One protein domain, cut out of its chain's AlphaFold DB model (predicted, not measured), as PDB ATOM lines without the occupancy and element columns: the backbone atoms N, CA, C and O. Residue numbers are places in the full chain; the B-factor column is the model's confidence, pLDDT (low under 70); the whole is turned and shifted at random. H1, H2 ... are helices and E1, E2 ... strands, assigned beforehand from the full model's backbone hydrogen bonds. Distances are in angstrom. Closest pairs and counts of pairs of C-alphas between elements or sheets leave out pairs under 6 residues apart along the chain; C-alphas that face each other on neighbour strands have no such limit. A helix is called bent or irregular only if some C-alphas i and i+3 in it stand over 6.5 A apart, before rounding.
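What this domain is: This is residues 10 to 102 of the 107 residues of an uncharacterized protein of Halospina denitrificans (UniProt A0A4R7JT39). What shape does the model have? A twisted sheet of four strands, E3 to E6, has two helices, H1 and H2, set as a corner near one of its ends, each only grazing it, and a small separate hairpin, E1 and E2, joined to H1. Residues 93 to 102, with H3, stick out as a free arm that adds to the length. What is it made of, and how large is it? The printed part has 93 residues, with elements in the order E1 E2 H1 H2 E3 E4 E5 E6 H3, in the class mixed, helices and strands; the larger sheet runs E3 E4 E5 E6, antiparallel throughout. It is only just compact, close to loose, with a radius of gyration of the C-alphas of 14.4 A, and spans 44 by 29 by 25 A.

Where its parts are: Where are the strands? E3 is residues 44 to 49, 16.8 A long, E4 is 58 to 64, 20.0 A, E5 is 67 to 73, 20.1 A, and E6 is 79 to 81. E1, residues 10 to 12, begins at C-alpha 10 (209.735, 149.049, 213.969), and E2 is residues 15 to 18. Where are the helices? H1 is residues 20 to 26, H2 is residues 31 to 39, 12.4 A long, and H3, residues 96 to 102, ends at C-alpha 102 (229.720, 165.845, 225.211). H1 is only just irregular: C-alphas 22 and 25 are 6.6 A apart.

How they stand to each other: How is the larger sheet joined? E3 E4 E5 E6 form a meander, each strand the antiparallel neighbour of the one before. N 46 and O 61 of E3 and E4 are 2.8 A apart, N 62 and O 69 of E4 and E5 2.8 A, and N 72 and O 80 of E5 and E6 2.8 A, within hydrogen-bond range. What surrounds it? H1 only grazes the sheet with residues 23 to 26, and H2 with residues 34 to 38. H1 and H2 touch, about perpendicular at 89 degrees, the closest C-alphas being those of Ala 24 and Val 31, 5.4 A apart. The hairpin E1 and E2, with N 10 and O 17 at 2.9 A, is apart from E3, E4, E5 and E6. How do the helix backbones stand? In H2 every O i to N i+4 pair is within hydrogen-bond range; H1 and H3 each have 1 of 3, and 2 of 4 O i to N i+3 pairs.

The domain as a whole: How far does it reach? The two C-alphas farthest apart, those of Ser 30 and Asp 101, are 44.7 A apart, and the printed part has no cut. Which link is long, and where is confidence low? The link from E6 to H3, residues 82 to 95, is long. Residues 90 to 102 are under 70 in pLDDT, against a mean of 86.6 for the printed part.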
ATOM      1  N   SER A  10     209.692 147.628 214.301       91.12
ATOM      2  CA  SER A  10     209.735 149.049 213.969       91.12
ATOM      3  C   SER A  10     210.602 149.809 214.970       91.12
ATOM      4  O   SER A  10     210.700 149.451 216.144       91.12
ATOM      5  N   VAL A  11     211.280 150.845 214.478       88.50
ATOM      6  CA  VAL A  11     212.165 151.703 215.273       88.50
ATOM      7  C   VAL A  11     211.703 153.141 215.085       88.50
ATOM      8  O   VAL A  11     211.605 153.608 213.950       88.50
ATOM      9  N   ALA A  12     211.413 153.824 216.188       87.00
ATOM     10  CA  ALA A  12     211.006 155.223 216.219       87.00
ATOM     11  C   ALA A  12     211.903 155.967 217.217       87.00
ATOM     12  O   ALA A  12     211.669 155.940 218.421       87.00
ATOM     13  N   GLY A  13     212.973 156.588 216.713       84.19
ATOM     14  CA  GLY A  13     214.013 157.178 217.560       84.19
ATOM     15  C   GLY A  13     214.717 156.113 218.406       84.19
ATOM     16  O   GLY A  13     215.363 155.201 217.873       84.19
ATOM     17  N   ASP A  14     214.574 156.223 219.726       80.19
ATOM     18  CA  ASP A  14     215.141 155.265 220.676       80.19
ATOM     19  C   ASP A  14     214.224 154.073 220.971       80.19
ATOM     20  O   ASP A  14     214.707 153.028 221.419       80.19
ATOM     21  N   ASP A  15     212.939 154.190 220.638       84.31
ATOM     22  CA  ASP A  15     211.951 153.153 220.885       84.31
ATOM     23  C   ASP A  15     211.991 152.070 219.807       84.31
ATOM     24  O   ASP A  15     212.021 152.338 218.601       84.31
ATOM     25  N   VAL A  16     211.952 150.816 220.255       88.19
ATOM     26  CA  VAL A  16     211.866 149.632 219.399       88.19
ATOM     27  C   VAL A  16     210.587 148.885 219.737       88.19
ATOM     28  O   VAL A  16     210.401 148.446 220.872       88.19
ATOM     29  N   THR A  17     209.721 148.703 218.743       91.50
ATOM     30  CA  THR A  17     208.490 147.917 218.872       91.50
ATOM     31  C   THR A  17     208.644 146.608 218.118       91.50
ATOM     32  O   THR A  17     209.127 146.596 216.986       91.50
ATOM     33  N   VAL A  18     208.231 145.504 218.742       92.00
ATOM     34  CA  VAL A  18     208.279 144.166 218.143       92.00
ATOM     35  C   VAL A  18     206.895 143.535 218.145       92.00
ATOM     36  O   VAL A  18     206.191 143.585 219.153       92.00
ATOM     37  N   ASP A  19     206.523 142.924 217.024       95.12
ATOM     38  CA  ASP A  19     205.270 142.196 216.877       95.12
ATOM     39  C   ASP A  19     205.238 140.979 217.816       95.12
ATOM     40  O   ASP A  19     206.066 140.060 217.746       95.12
ATOM     41  N   ALA A  20     204.255 140.980 218.714       94.69
ATOM     42  CA  ALA A  20     204.067 139.934 219.701       94.69
ATOM     43  C   ALA A  20     203.708 138.583 219.063       94.69
ATOM     44  O   ALA A  20     204.109 137.552 219.607       94.69
ATOM     45  N   GLU A  21     203.012 138.560 217.922       95.25
ATOM     46  CA  GLU A  21     202.680 137.315 217.213       95.25
ATOM     47  C   GLU A  21     203.927 136.640 216.633       95.25
ATOM     48  O   GLU A  21     203.993 135.415 216.514       95.25
ATOM     49  N   VAL A  22     204.961 137.430 216.340       94.19
ATOM     50  CA  VAL A  22     206.258 136.935 215.877       94.19
ATOM     51  C   VAL A  22     207.135 136.518 217.057       94.19
ATOM     52  O   VAL A  22     207.780 135.464 217.000       94.19
ATOM     53  N   LEU A  23     207.176 137.321 218.123       95.06
ATOM     54  CA  LEU A  23     208.064 137.101 219.267       95.06
ATOM     55  C   LEU A  23     207.596 135.968 220.190       95.06
ATOM     56  O   LEU A  23     208.405 135.127 220.584       95.06
ATOM     57  N   ALA A  24     206.307 135.921 220.533       96.00
ATOM     58  CA  ALA A  24     205.770 134.971 221.505       96.00
ATOM     59  C   ALA A  24     206.100 133.495 221.190       96.00
ATOM     60  O   ALA A  24     206.678 132.836 222.060       96.00
ATOM     61  N   PRO A  25     205.864 132.966 219.969       95.56
ATOM     62  CA  PRO A  25     206.155 131.563 219.674       95.56
ATOM     63  C   PRO A  25     207.650 131.227 219.766       95.56
ATOM     64  O   PRO A  25     208.003 130.103 220.115       95.56
ATOM     65  N   ARG A  26     208.542 132.195 219.521       95.12
ATOM     66  CA  ARG A  26     210.003 132.010 219.633       95.12
ATOM     67  C   ARG A  26     210.484 131.913 221.076       95.12
ATOM     68  O   ARG A  26     211.536 131.343 221.335       95.12
ATOM     69  N   LEU A  27     209.696 132.440 222.010       95.44
ATOM     70  CA  LEU A  27     209.910 132.292 223.449       95.44
ATOM     71  C   LEU A  27     209.083 131.145 224.051       95.44
ATOM     72  O   LEU A  27     209.082 130.979 225.268       95.44
ATOM     73  N   GLY A  28     208.375 130.363 223.226       95.81
ATOM     74  CA  GLY A  28     207.498 129.287 223.693       95.81
ATOM     75  C   GLY A  28     206.255 129.790 224.436       95.81
ATOM     76  O   GLY A  28     205.749 129.104 225.322       95.81
ATOM     77  N   LEU A  29     205.778 130.993 224.110       97.12
ATOM     78  CA  LEU A  29     204.658 131.664 224.768       97.12
ATOM     79  C   LEU A  29     203.496 131.925 223.802       97.12
ATOM     80  O   LEU A  29     203.673 132.012 222.589       97.12
ATOM     81  N   SER A  30     202.302 132.123 224.363       97.81
ATOM     82  CA  SER A  30     201.223 132.841 223.677       97.81
ATOM     83  C   SER A  30     201.445 134.353 223.773       97.81
ATOM     84  O   SER A  30     202.176 134.823 224.646       97.81
ATOM     85  N   VAL A  31     200.780 135.138 222.920       97.38
ATOM     86  CA  VAL A  31     200.834 136.613 222.979       97.38
ATOM     87  C   VAL A  31     200.413 137.135 224.356       97.38
ATOM     88  O   VAL A  31     201.106 137.962 224.942       97.38
ATOM     89  N   THR A  32     199.326 136.604 224.922       97.69
ATOM     90  CA  THR A  32     198.857 136.986 226.263       97.69
ATOM     91  C   THR A  32     199.880 136.641 227.345       97.69
ATOM     92  O   THR A  32     200.145 137.462 228.220       97.69
ATOM     93  N   ALA A  33     200.504 135.460 227.276       97.69
ATOM     94  CA  ALA A  33     201.527 135.064 228.241       97.69
ATOM     95  C   ALA A  33     202.804 135.909 228.109       97.69
ATOM     96  O   ALA A  33     203.418 136.245 229.119       97.69
ATOM     97  N   LEU A  34     203.176 136.305 226.887       97.06
ATOM     98  CA  LEU A  34     204.272 137.242 226.638       97.06
ATOM     99  C   LEU A  34     203.990 138.608 227.273       97.06
ATOM    100  O   LEU A  34     204.838 139.121 227.999       97.06
ATOM    101  N   GLN A  35     202.803 139.174 227.041       95.31
ATOM    102  CA  GLN A  35     202.392 140.454 227.630       95.31
ATOM    103  C   GLN A  35     202.400 140.394 229.159       95.31
ATOM    104  O   GLN A  35     202.950 141.278 229.813       95.31
ATOM    105  N   GLN A  36     201.856 139.323 229.738       96.75
ATOM    106  CA  GLN A  36     201.889 139.117 231.182       96.75
ATOM    107  C   GLN A  36     203.333 139.008 231.701       96.75
ATOM    108  O   GLN A  36     203.689 139.683 232.663       96.75
ATOM    109  N   ALA A  37     204.191 138.227 231.044       94.44
ATOM    110  CA  ALA A  37     205.592 138.083 231.434       94.44
ATOM    111  C   ALA A  37     206.388 139.396 231.299       94.44
ATOM    112  O   ALA A  37     207.296 139.638 232.097       94.44
ATOM    113  N   MET A  38     206.059 140.250 230.325       92.50
ATOM    114  CA  MET A  38     206.616 141.601 230.209       92.50
ATOM    115  C   MET A  38     206.153 142.501 231.360       92.50
ATOM    116  O   MET A  38     206.995 143.120 232.007       92.50
ATOM    117  N   ASN A  39     204.852 142.510 231.674       94.06
ATOM    118  CA  ASN A  39     204.293 143.277 232.795       94.06
ATOM    119  C   ASN A  39     204.886 142.851 234.148       94.06
ATOM    120  O   ASN A  39     205.083 143.673 235.037       94.06
ATOM    121  N   GLU A  40     205.206 141.566 234.296       95.38
ATOM    122  CA  GLU A  40     205.860 141.000 235.480       95.38
ATOM    123  C   GLU A  40     207.393 141.174 235.479       95.38
ATOM    124  O   GLU A  40     208.063 140.724 236.410       95.38
ATOM    125  N   GLY A  41     207.983 141.777 234.438       93.56
ATOM    126  CA  GLY A  41     209.434 141.975 234.319       93.56
ATOM    127  C   GLY A  41     210.247 140.684 234.130       93.56
ATOM    128  O   GLY A  41     211.457 140.663 234.364       93.56
ATOM    129  N   LYS A  42     209.599 139.587 233.720       94.25
ATOM    130  CA  LYS A  42     210.228 138.270 233.503       94.25
ATOM    131  C   LYS A  42     210.899 138.145 232.138       94.25
ATOM    132  O   LYS A  42     211.796 137.318 231.978       94.25
ATOM    133  N   VAL A  43     210.473 138.948 231.166       93.56
ATOM    134  CA  VAL A  43     211.130 139.049 229.860       93.56
ATOM    135  C   VAL A  43     212.242 140.081 229.956       93.56
ATOM    136  O   VAL A  43     211.997 141.241 230.283       93.56
ATOM    137  N   ARG A  44     213.475 139.664 229.664       92.31
ATOM    138  CA  ARG A  44     214.616 140.582 229.569       92.31
ATOM    139  C   ARG A  44     214.911 140.877 228.109       92.31
ATOM    140  O   ARG A  44     215.025 139.944 227.315       92.31
ATOM    141  N   THR A  45     215.115 142.152 227.804       91.50
ATOM    142  CA  THR A  45     215.452 142.626 226.461       91.50
ATOM    143  C   THR A  45     216.834 143.268 226.468       91.50
ATOM    144  O   THR A  45     217.190 143.993 227.399       91.50
ATOM    145  N   LEU A  46     217.613 142.993 225.430       91.38
ATOM    146  CA  LEU A  46     218.883 143.639 225.130       91.38
ATOM    147  C   LEU A  46     218.800 144.203 223.710       91.38
ATOM    148  O   LEU A  46     218.417 143.489 222.787       91.38
ATOM    149  N   VAL A  47     219.149 145.477 223.563       90.88
ATOM    150  CA  VAL A  47     219.232 146.175 222.280       90.88
ATOM    151  C   VAL A  47     220.677 146.599 222.082       90.88
ATOM    152  O   VAL A  47     221.232 147.310 222.918       90.88
ATOM    153  N   GLU A  48     221.281 146.148 220.993       91.06
ATOM    154  CA  GLU A  48     222.642 146.499 220.600       91.06
ATOM    155  C   GLU A  48     222.570 147.224 219.262       91.06
ATOM    156  O   GLU A  48     222.040 146.682 218.292       91.06
ATOM    157  N   ARG A  49     223.064 148.462 219.224       90.62
ATOM    158  CA  ARG A  49     223.139 149.277 218.009       90.62
ATOM    159  C   ARG A  49     224.560 149.178 217.468       90.62
ATOM    160  O   ARG A  49     225.505 149.327 218.237       90.62
ATOM    161  N   GLY A  50     224.690 148.857 216.187       89.06
ATOM    162  CA  GLY A  50     225.974 148.848 215.500       89.06
ATOM    163  C   GLY A  50     226.478 150.269 215.270       89.06
ATOM    164  O   GLY A  50     225.690 151.179 215.000       89.06
ATOM    165  N   GLU A  51     227.789 150.433 215.379       86.12
ATOM    166  CA  GLU A  51     228.533 151.666 215.118       86.12
ATOM    167  C   GLU A  51     229.524 151.410 213.973       86.12
ATOM    168  O   GLU A  51     229.745 150.260 213.587       86.12
ATOM    169  N   ASP A  52     230.094 152.473 213.407       89.25
ATOM    170  CA  ASP A  52     231.085 152.408 212.324       89.25
ATOM    171  C   ASP A  52     230.652 151.515 211.145       89.25
ATOM    172  O   ASP A  52     229.678 151.810 210.450       89.25
ATOM    173  N   GLU A  53     231.362 150.412 210.906       85.50
ATOM    174  CA  GLU A  53     231.103 149.468 209.812       85.50
ATOM    175  C   GLU A  53     229.750 148.748 209.951       85.50
ATOM    176  O   GLU A  53     229.182 148.288 208.958       85.50
ATOM    177  N   ASP A  54     229.207 148.697 211.170       86.62
ATOM    178  CA  ASP A  54     227.898 148.132 211.493       86.62
ATOM    179  C   ASP A  54     226.817 149.213 211.679       86.62
ATOM    180  O   ASP A  54     225.705 148.909 212.124       86.62
ATOM    181  N   ALA A  55     227.103 150.476 211.339       88.12
ATOM    182  CA  ALA A  55     226.164 151.578 211.510       88.12
ATOM    183  C   ALA A  55     224.789 151.276 210.884       88.12
ATOM    184  O   ALA A  55     224.651 150.924 209.710       88.12
ATOM    185  N   GLY A  56     223.740 151.423 211.697       88.06
ATOM    186  CA  GLY A  56     222.353 151.157 211.304       88.06
ATOM    187  C   GLY A  56     221.908 149.698 211.448       88.06
ATOM    188  O   GLY A  56     220.710 149.425 211.307       88.06
ATOM    189  N   ARG A  57     222.818 148.770 211.777       92.88
ATOM    190  CA  ARG A  57     222.448 147.429 212.240       92.88
ATOM    191  C   ARG A  57     221.982 147.473 213.685       92.88
ATOM    192  O   ARG A  57     222.491 148.240 214.502       92.88
ATOM    193  N   MET A  58     221.012 146.632 214.018       93.19
ATOM    194  CA  MET A  58     220.541 146.482 215.391       93.19
ATOM    195  C   MET A  58     220.296 145.017 215.717       93.19
ATOM    196  O   MET A  58     219.511 144.361 215.034       93.19
ATOM    197  N   ARG A  59     220.896 144.517 216.798       94.38
ATOM    198  CA  ARG A  59     220.553 143.205 217.353       94.38
ATOM    199  C   ARG A  59     219.613 143.379 218.537       94.38
ATOM    200  O   ARG A  59     219.909 144.111 219.481       94.38
ATOM    201  N   LEU A  60     218.484 142.685 218.484       95.00
ATOM    202  CA  LEU A  60     217.517 142.597 219.571       95.00
ATOM    203  C   LEU A  60     217.561 141.186 220.135       95.00
ATOM    204  O   LEU A  60     217.351 140.225 219.396       95.00
ATOM    205  N   THR A  61     217.797 141.064 221.434       95.31
ATOM    206  CA  THR A  61     217.824 139.783 222.140       95.31
ATOM    207  C   THR A  61     216.763 139.765 223.228       95.31
ATOM    208  O   THR A  61     216.740 140.631 224.101       95.31
ATOM    209  N   PHE A  62     215.929 138.730 223.217       95.06
ATOM    210  CA  PHE A  62     214.878 138.482 224.198       95.06
ATOM    211  C   PHE A  62     215.205 137.227 224.993       95.06
ATOM    212  O   PHE A  62     215.618 136.213 224.425       95.06
ATOM    213  N   ARG A  63     215.034 137.289 226.313       95.00
ATOM    214  CA  ARG A  63     215.331 136.177 227.219       95.00
ATOM    215  C   ARG A  63     214.147 135.918 228.140       95.00
ATOM    216  O   ARG A  63     213.685 136.836 228.819       95.00
ATOM    217  N   TYR A  64     213.698 134.669 228.190       95.81
ATOM    218  CA  TYR A  64     212.598 134.230 229.046       95.81
ATOM    219  C   TYR A  64     212.761 132.752 229.409       95.81
ATOM    220  O   TYR A  64     212.960 131.926 228.529       95.81
ATOM    221  N   GLY A  65     212.689 132.405 230.699       92.75
ATOM    222  CA  GLY A  65     212.639 130.999 231.133       92.75
ATOM    223  C   GLY A  65     213.802 130.112 230.657       92.75
ATOM    224  O   GLY A  65     213.606 128.921 230.458       92.75
ATOM    225  N   GLY A  66     214.993 130.680 230.432       93.06
ATOM    226  CA  GLY A  66     216.154 129.966 229.874       93.06
ATOM    227  C   GLY A  66     216.225 129.949 228.341       93.06
ATOM    228  O   GLY A  66     217.264 129.597 227.792       93.06
ATOM    229  N   ILE A  67     215.175 130.396 227.653       95.19
ATOM    230  CA  ILE A  67     215.149 130.578 226.200       95.19
ATOM    231  C   ILE A  67     215.765 131.935 225.858       95.19
ATOM    232  O   ILE A  67     215.491 132.941 226.521       95.19
ATOM    233  N   GLN A  68     216.590 131.960 224.811       95.56
ATOM    234  CA  GLN A  68     217.110 133.179 224.205       95.56
ATOM    235  C   GLN A  68     216.744 133.203 222.726       95.56
ATOM    236  O   GLN A  68     216.970 132.228 222.017       95.56
ATOM    237  N   PHE A  69     216.223 134.331 222.267       95.50
ATOM    238  CA  PHE A  69     215.946 134.570 220.857       95.50
ATOM    239  C   PHE A  69     216.596 135.885 220.440       95.50
ATOM    240  O   PHE A  69     216.449 136.881 221.154       95.50
ATOM    241  N   SER A  70     217.313 135.892 219.313       96.12
ATOM    242  CA  SER A  70     217.915 137.111 218.770       96.12
ATOM    243  C   SER A  70     217.573 137.334 217.310       96.12
ATOM    244  O   SER A  70     217.611 136.418 216.492       96.12
ATOM    245  N   VAL A  71     217.275 138.588 216.986       95.75
ATOM    246  CA  VAL A  71     217.023 139.050 215.625       95.75
ATOM    247  C   VAL A  71     217.973 140.195 215.303       95.75
ATOM    248  O   VAL A  71     218.151 141.111 216.105       95.75
ATOM    249  N   MET A  72     218.591 140.124 214.131       95.62
ATOM    250  CA  MET A  72     219.355 141.210 213.540       95.62
ATOM    251  C   MET A  72     218.459 141.975 212.571       95.62
ATOM    252  O   MET A  72     217.806 141.380 211.710       95.62
ATOM    253  N   ARG A  73     218.453 143.296 212.713       94.81
ATOM    254  CA  ARG A  73     217.860 144.250 211.785       94.81
ATOM    255  C   ARG A  73     218.970 144.932 211.009       94.81
ATOM    256  O   ARG A  73     219.792 145.623 211.598       94.81
ATOM    257  N   GLU A  74     218.954 144.772 209.695       94.56
ATOM    258  CA  GLU A  74     219.830 145.507 208.783       94.56
ATOM    259  C   GLU A  74     219.361 146.964 208.609       94.56
ATOM    260  O   GLU A  74     218.180 147.256 208.836       94.56
ATOM    261  N   PRO A  75     220.219 147.883 208.122       89.94
ATOM    262  CA  PRO A  75     219.847 149.281 207.882       89.94
ATOM    263  C   PRO A  75     218.596 149.441 207.002       89.94
ATOM    264  O   PRO A  75     217.752 150.298 207.265       89.94
ATOM    265  N   GLY A  76     218.415 148.554 206.016       88.31
ATOM    266  CA  GLY A  76     217.232 148.503 205.144       88.31
ATOM    267  C   GLY A  76     215.965 147.920 205.790       88.31
ATOM    268  O   GLY A  76     214.962 147.732 205.106       88.31
ATOM    269  N   GLY A  77     216.004 147.590 207.083       90.25
ATOM    270  CA  GLY A  77     214.897 146.991 207.833       90.25
ATOM    271  C   GLY A  77     214.768 145.477 207.673       90.25
ATOM    272  O   GLY A  77     213.901 144.881 208.302       90.25
ATOM    273  N   GLN A  78     215.617 144.835 206.865       93.69
ATOM    274  CA  GLN A  78     215.595 143.383 206.707       93.69
ATOM    275  C   GLN A  78     215.891 142.705 208.047       93.69
ATOM    276  O   GLN A  78     216.850 143.064 208.729       93.69
ATOM    277  N   LEU A  79     215.076 141.712 208.395       95.38
ATOM    278  CA  LEU A  79     215.215 140.954 209.632       95.38
ATOM    279  C   LEU A  79     215.696 139.538 209.349       95.38
ATOM    280  O   LEU A  79     215.201 138.878 208.433       95.38
ATOM    281  N   HIS A  80     216.626 139.064 210.169       94.50
ATOM    282  CA  HIS A  80     217.032 137.665 210.193       94.50
ATOM    283  C   HIS A  80     217.371 137.220 211.614       94.50
ATOM    284  O   HIS A  80     217.806 138.008 212.450       94.50
ATOM    285  N   GLU A  81     217.134 135.945 211.901       94.25
ATOM    286  CA  GLU A  81     217.564 135.350 213.161       94.25
ATOM    287  C   GLU A  81     219.093 135.294 213.207       94.25
ATOM    288  O   GLU A  81     219.748 135.031 212.198       94.25
ATOM    289  N   THR A  82     219.652 135.570 214.376       94.56
ATOM    290  CA  THR A  82     221.095 135.554 214.607       94.56
ATOM    291  C   THR A  82     221.388 134.857 215.926       94.56
ATOM    292  O   THR A  82     220.500 134.700 216.769       94.56
ATOM    293  N   GLU A  83     222.631 134.433 216.113       93.31
ATOM    294  CA  GLU A  83     223.036 133.776 217.346       93.31
ATOM    295  C   GLU A  83     222.894 134.740 218.538       93.31
ATOM    296  O   GLU A  83     223.374 135.882 218.480       93.31
ATOM    297  N   PRO A  84     222.221 134.321 219.628       92.38
ATOM    298  CA  PRO A  84     222.149 135.132 220.825       92.38
ATOM    299  C   PRO A  84     223.525 135.365 221.446       92.38
ATOM    300  O   PRO A  84     224.334 134.442 221.530       92.38
ATOM    301  N   PRO A  85     223.798 136.576 221.956       91.19
ATOM    302  CA  PRO A  85     225.017 136.809 222.705       91.19
ATOM    303  C   PRO A  85     225.013 135.975 223.998       91.19
ATOM    304  O   PRO A  85     223.935 135.722 224.561       91.19
ATOM    305  N   PRO A  86     226.199 135.645 224.546       88.62
ATOM    306  CA  PRO A  86     226.324 134.929 225.809       88.62
ATOM    307  C   PRO A  86     225.433 135.523 226.912       88.62
ATOM    308  O   PRO A  86     225.252 136.748 226.972       88.62
ATOM    309  N   PRO A  87     224.885 134.698 227.825       82.31
ATOM    310  CA  PRO A  87     223.945 135.145 228.859       82.31
ATOM    311  C   PRO A  87     224.507 136.255 229.760       82.31
ATOM    312  O   PRO A  87     223.742 137.046 230.309       82.31
ATOM    313  N   GLU A  88     225.832 136.346 229.869       84.81
ATOM    314  CA  GLU A  88     226.554 137.355 230.643       84.81
ATOM    315  C   GLU A  88     226.533 138.751 230.011       84.81
ATOM    316  O   GLU A  88     226.666 139.736 230.742       84.81
ATOM    317  N   ARG A  89     226.313 138.872 228.688       81.50
ATOM    318  CA  ARG A  89     226.160 140.185 228.044       81.50
ATOM    319  C   ARG A  89     224.982 140.922 228.674       81.50
ATOM    320  O   ARG A  89     223.834 140.460 228.624       81.50
ATOM    321  N   ARG A  90     225.296 142.079 229.256       69.94
ATOM    322  CA  ARG A  90     224.350 143.073 229.765       69.94
ATOM    323  C   ARG A  90     224.266 144.227 228.767       69.94
ATOM    324  O   ARG A  90     225.252 144.474 228.074       69.94
ATOM    325  N   PRO A  91     223.132 144.946 228.706       61.31
ATOM    326  CA  PRO A  91     223.073 146.191 227.956       61.31
ATOM    327  C   PRO A  91     224.158 147.125 228.479       61.31
ATOM    328  O   PRO A  91     224.221 147.399 229.681       61.31
ATOM    329  N   VAL A  92     225.024 147.575 227.574       55.78
ATOM    330  CA  VAL A  92     225.964 148.647 227.870       55.78
ATOM    331  C   VAL A  92     225.094 149.892 227.978       55.78
ATOM    332  O   VAL A  92     224.590 150.393 226.978       55.78
ATOM    333  N   ARG A  93     224.815 150.355 229.199       48.38
ATOM    334  CA  ARG A  93     224.407 151.757 229.340       48.38
ATOM    335  C   ARG A  93     225.601 152.570 228.839       48.38
ATOM    336  O   ARG A  93     226.717 152.173 229.197       48.38
ATOM    337  N   PRO A  94     225.413 153.640 228.042       42.97
ATOM    338  CA  PRO A  94     226.528 154.528 227.747       42.97
ATOM    339  C   PRO A  94     227.179 154.863 229.083       42.97
ATOM    340  O   PRO A  94     226.499 155.166 230.072       42.97
ATOM    341  N   SER A  95     228.483 154.619 229.158       45.69
ATOM    342  CA  SER A  95     229.220 154.844 230.390       45.69
ATOM    343  C   SER A  95     229.032 156.311 230.787       45.69
ATOM    344  O   SER A  95     229.015 157.182 229.923       45.69
ATOM    345  N   LEU A  96     228.869 156.604 232.083       46.41
ATOM    346  CA  LEU A  96     228.714 157.984 232.575       46.41
ATOM    347  C   LEU A  96     229.849 158.904 232.063       46.41
ATOM    348  O   LEU A  96     229.639 160.094 231.883       46.41
ATOM    349  N   MET A  97     231.020 158.319 231.774       41.06
ATOM    350  CA  MET A  97     232.171 158.970 231.137       41.06
ATOM    351  C   MET A  97     231.831 159.551 229.752       41.06
ATOM    352  O   MET A  97     232.084 160.725 229.523       41.06
ATOM    353  N   GLN A  98     231.152 158.799 228.876       48.25
ATOM    354  CA  GLN A  98     230.780 159.252 227.521       48.25
ATOM    355  C   GLN A  98     229.757 160.398 227.498       48.25
ATOM    356  O   GLN A  98     229.650 161.104 226.499       48.25
ATOM    357  N   LEU A  99     229.016 160.608 228.590       51.00
ATOM    358  CA  LEU A  99     228.088 161.734 228.730       51.00
ATOM    359  C   LEU A  99     228.794 163.023 229.178       51.00
ATOM    360  O   LEU A  99     228.288 164.103 228.898       51.00
ATOM    361  N   MET A 100     229.955 162.924 229.837       50.66
ATOM    362  CA  MET A 100     230.734 164.091 230.272       50.66
ATOM    363  C   MET A 100     231.609 164.672 229.153       50.66
ATOM    364  O   MET A 100     231.837 165.880 229.133       50.66
ATOM    365  N   ASP A 101     232.031 163.855 228.184       49.81
ATOM    366  CA  ASP A 101     232.798 164.329 227.022       49.81
ATOM    367  C   ASP A 101     231.951 165.150 226.027       49.81
ATOM    368  O   ASP A 101     232.501 165.870 225.199       49.81
ATOM    369  N   SER A 102     230.614 165.093 226.112       49.78
ATOM    370  CA  SER A 102     229.720 165.845 225.211       49.78
ATOM    371  C   SER A 102     229.462 167.299 225.633       49.78
ATOM    372  O   SER A 102     228.832 168.026 224.872       49.78
TER     373      SER A 102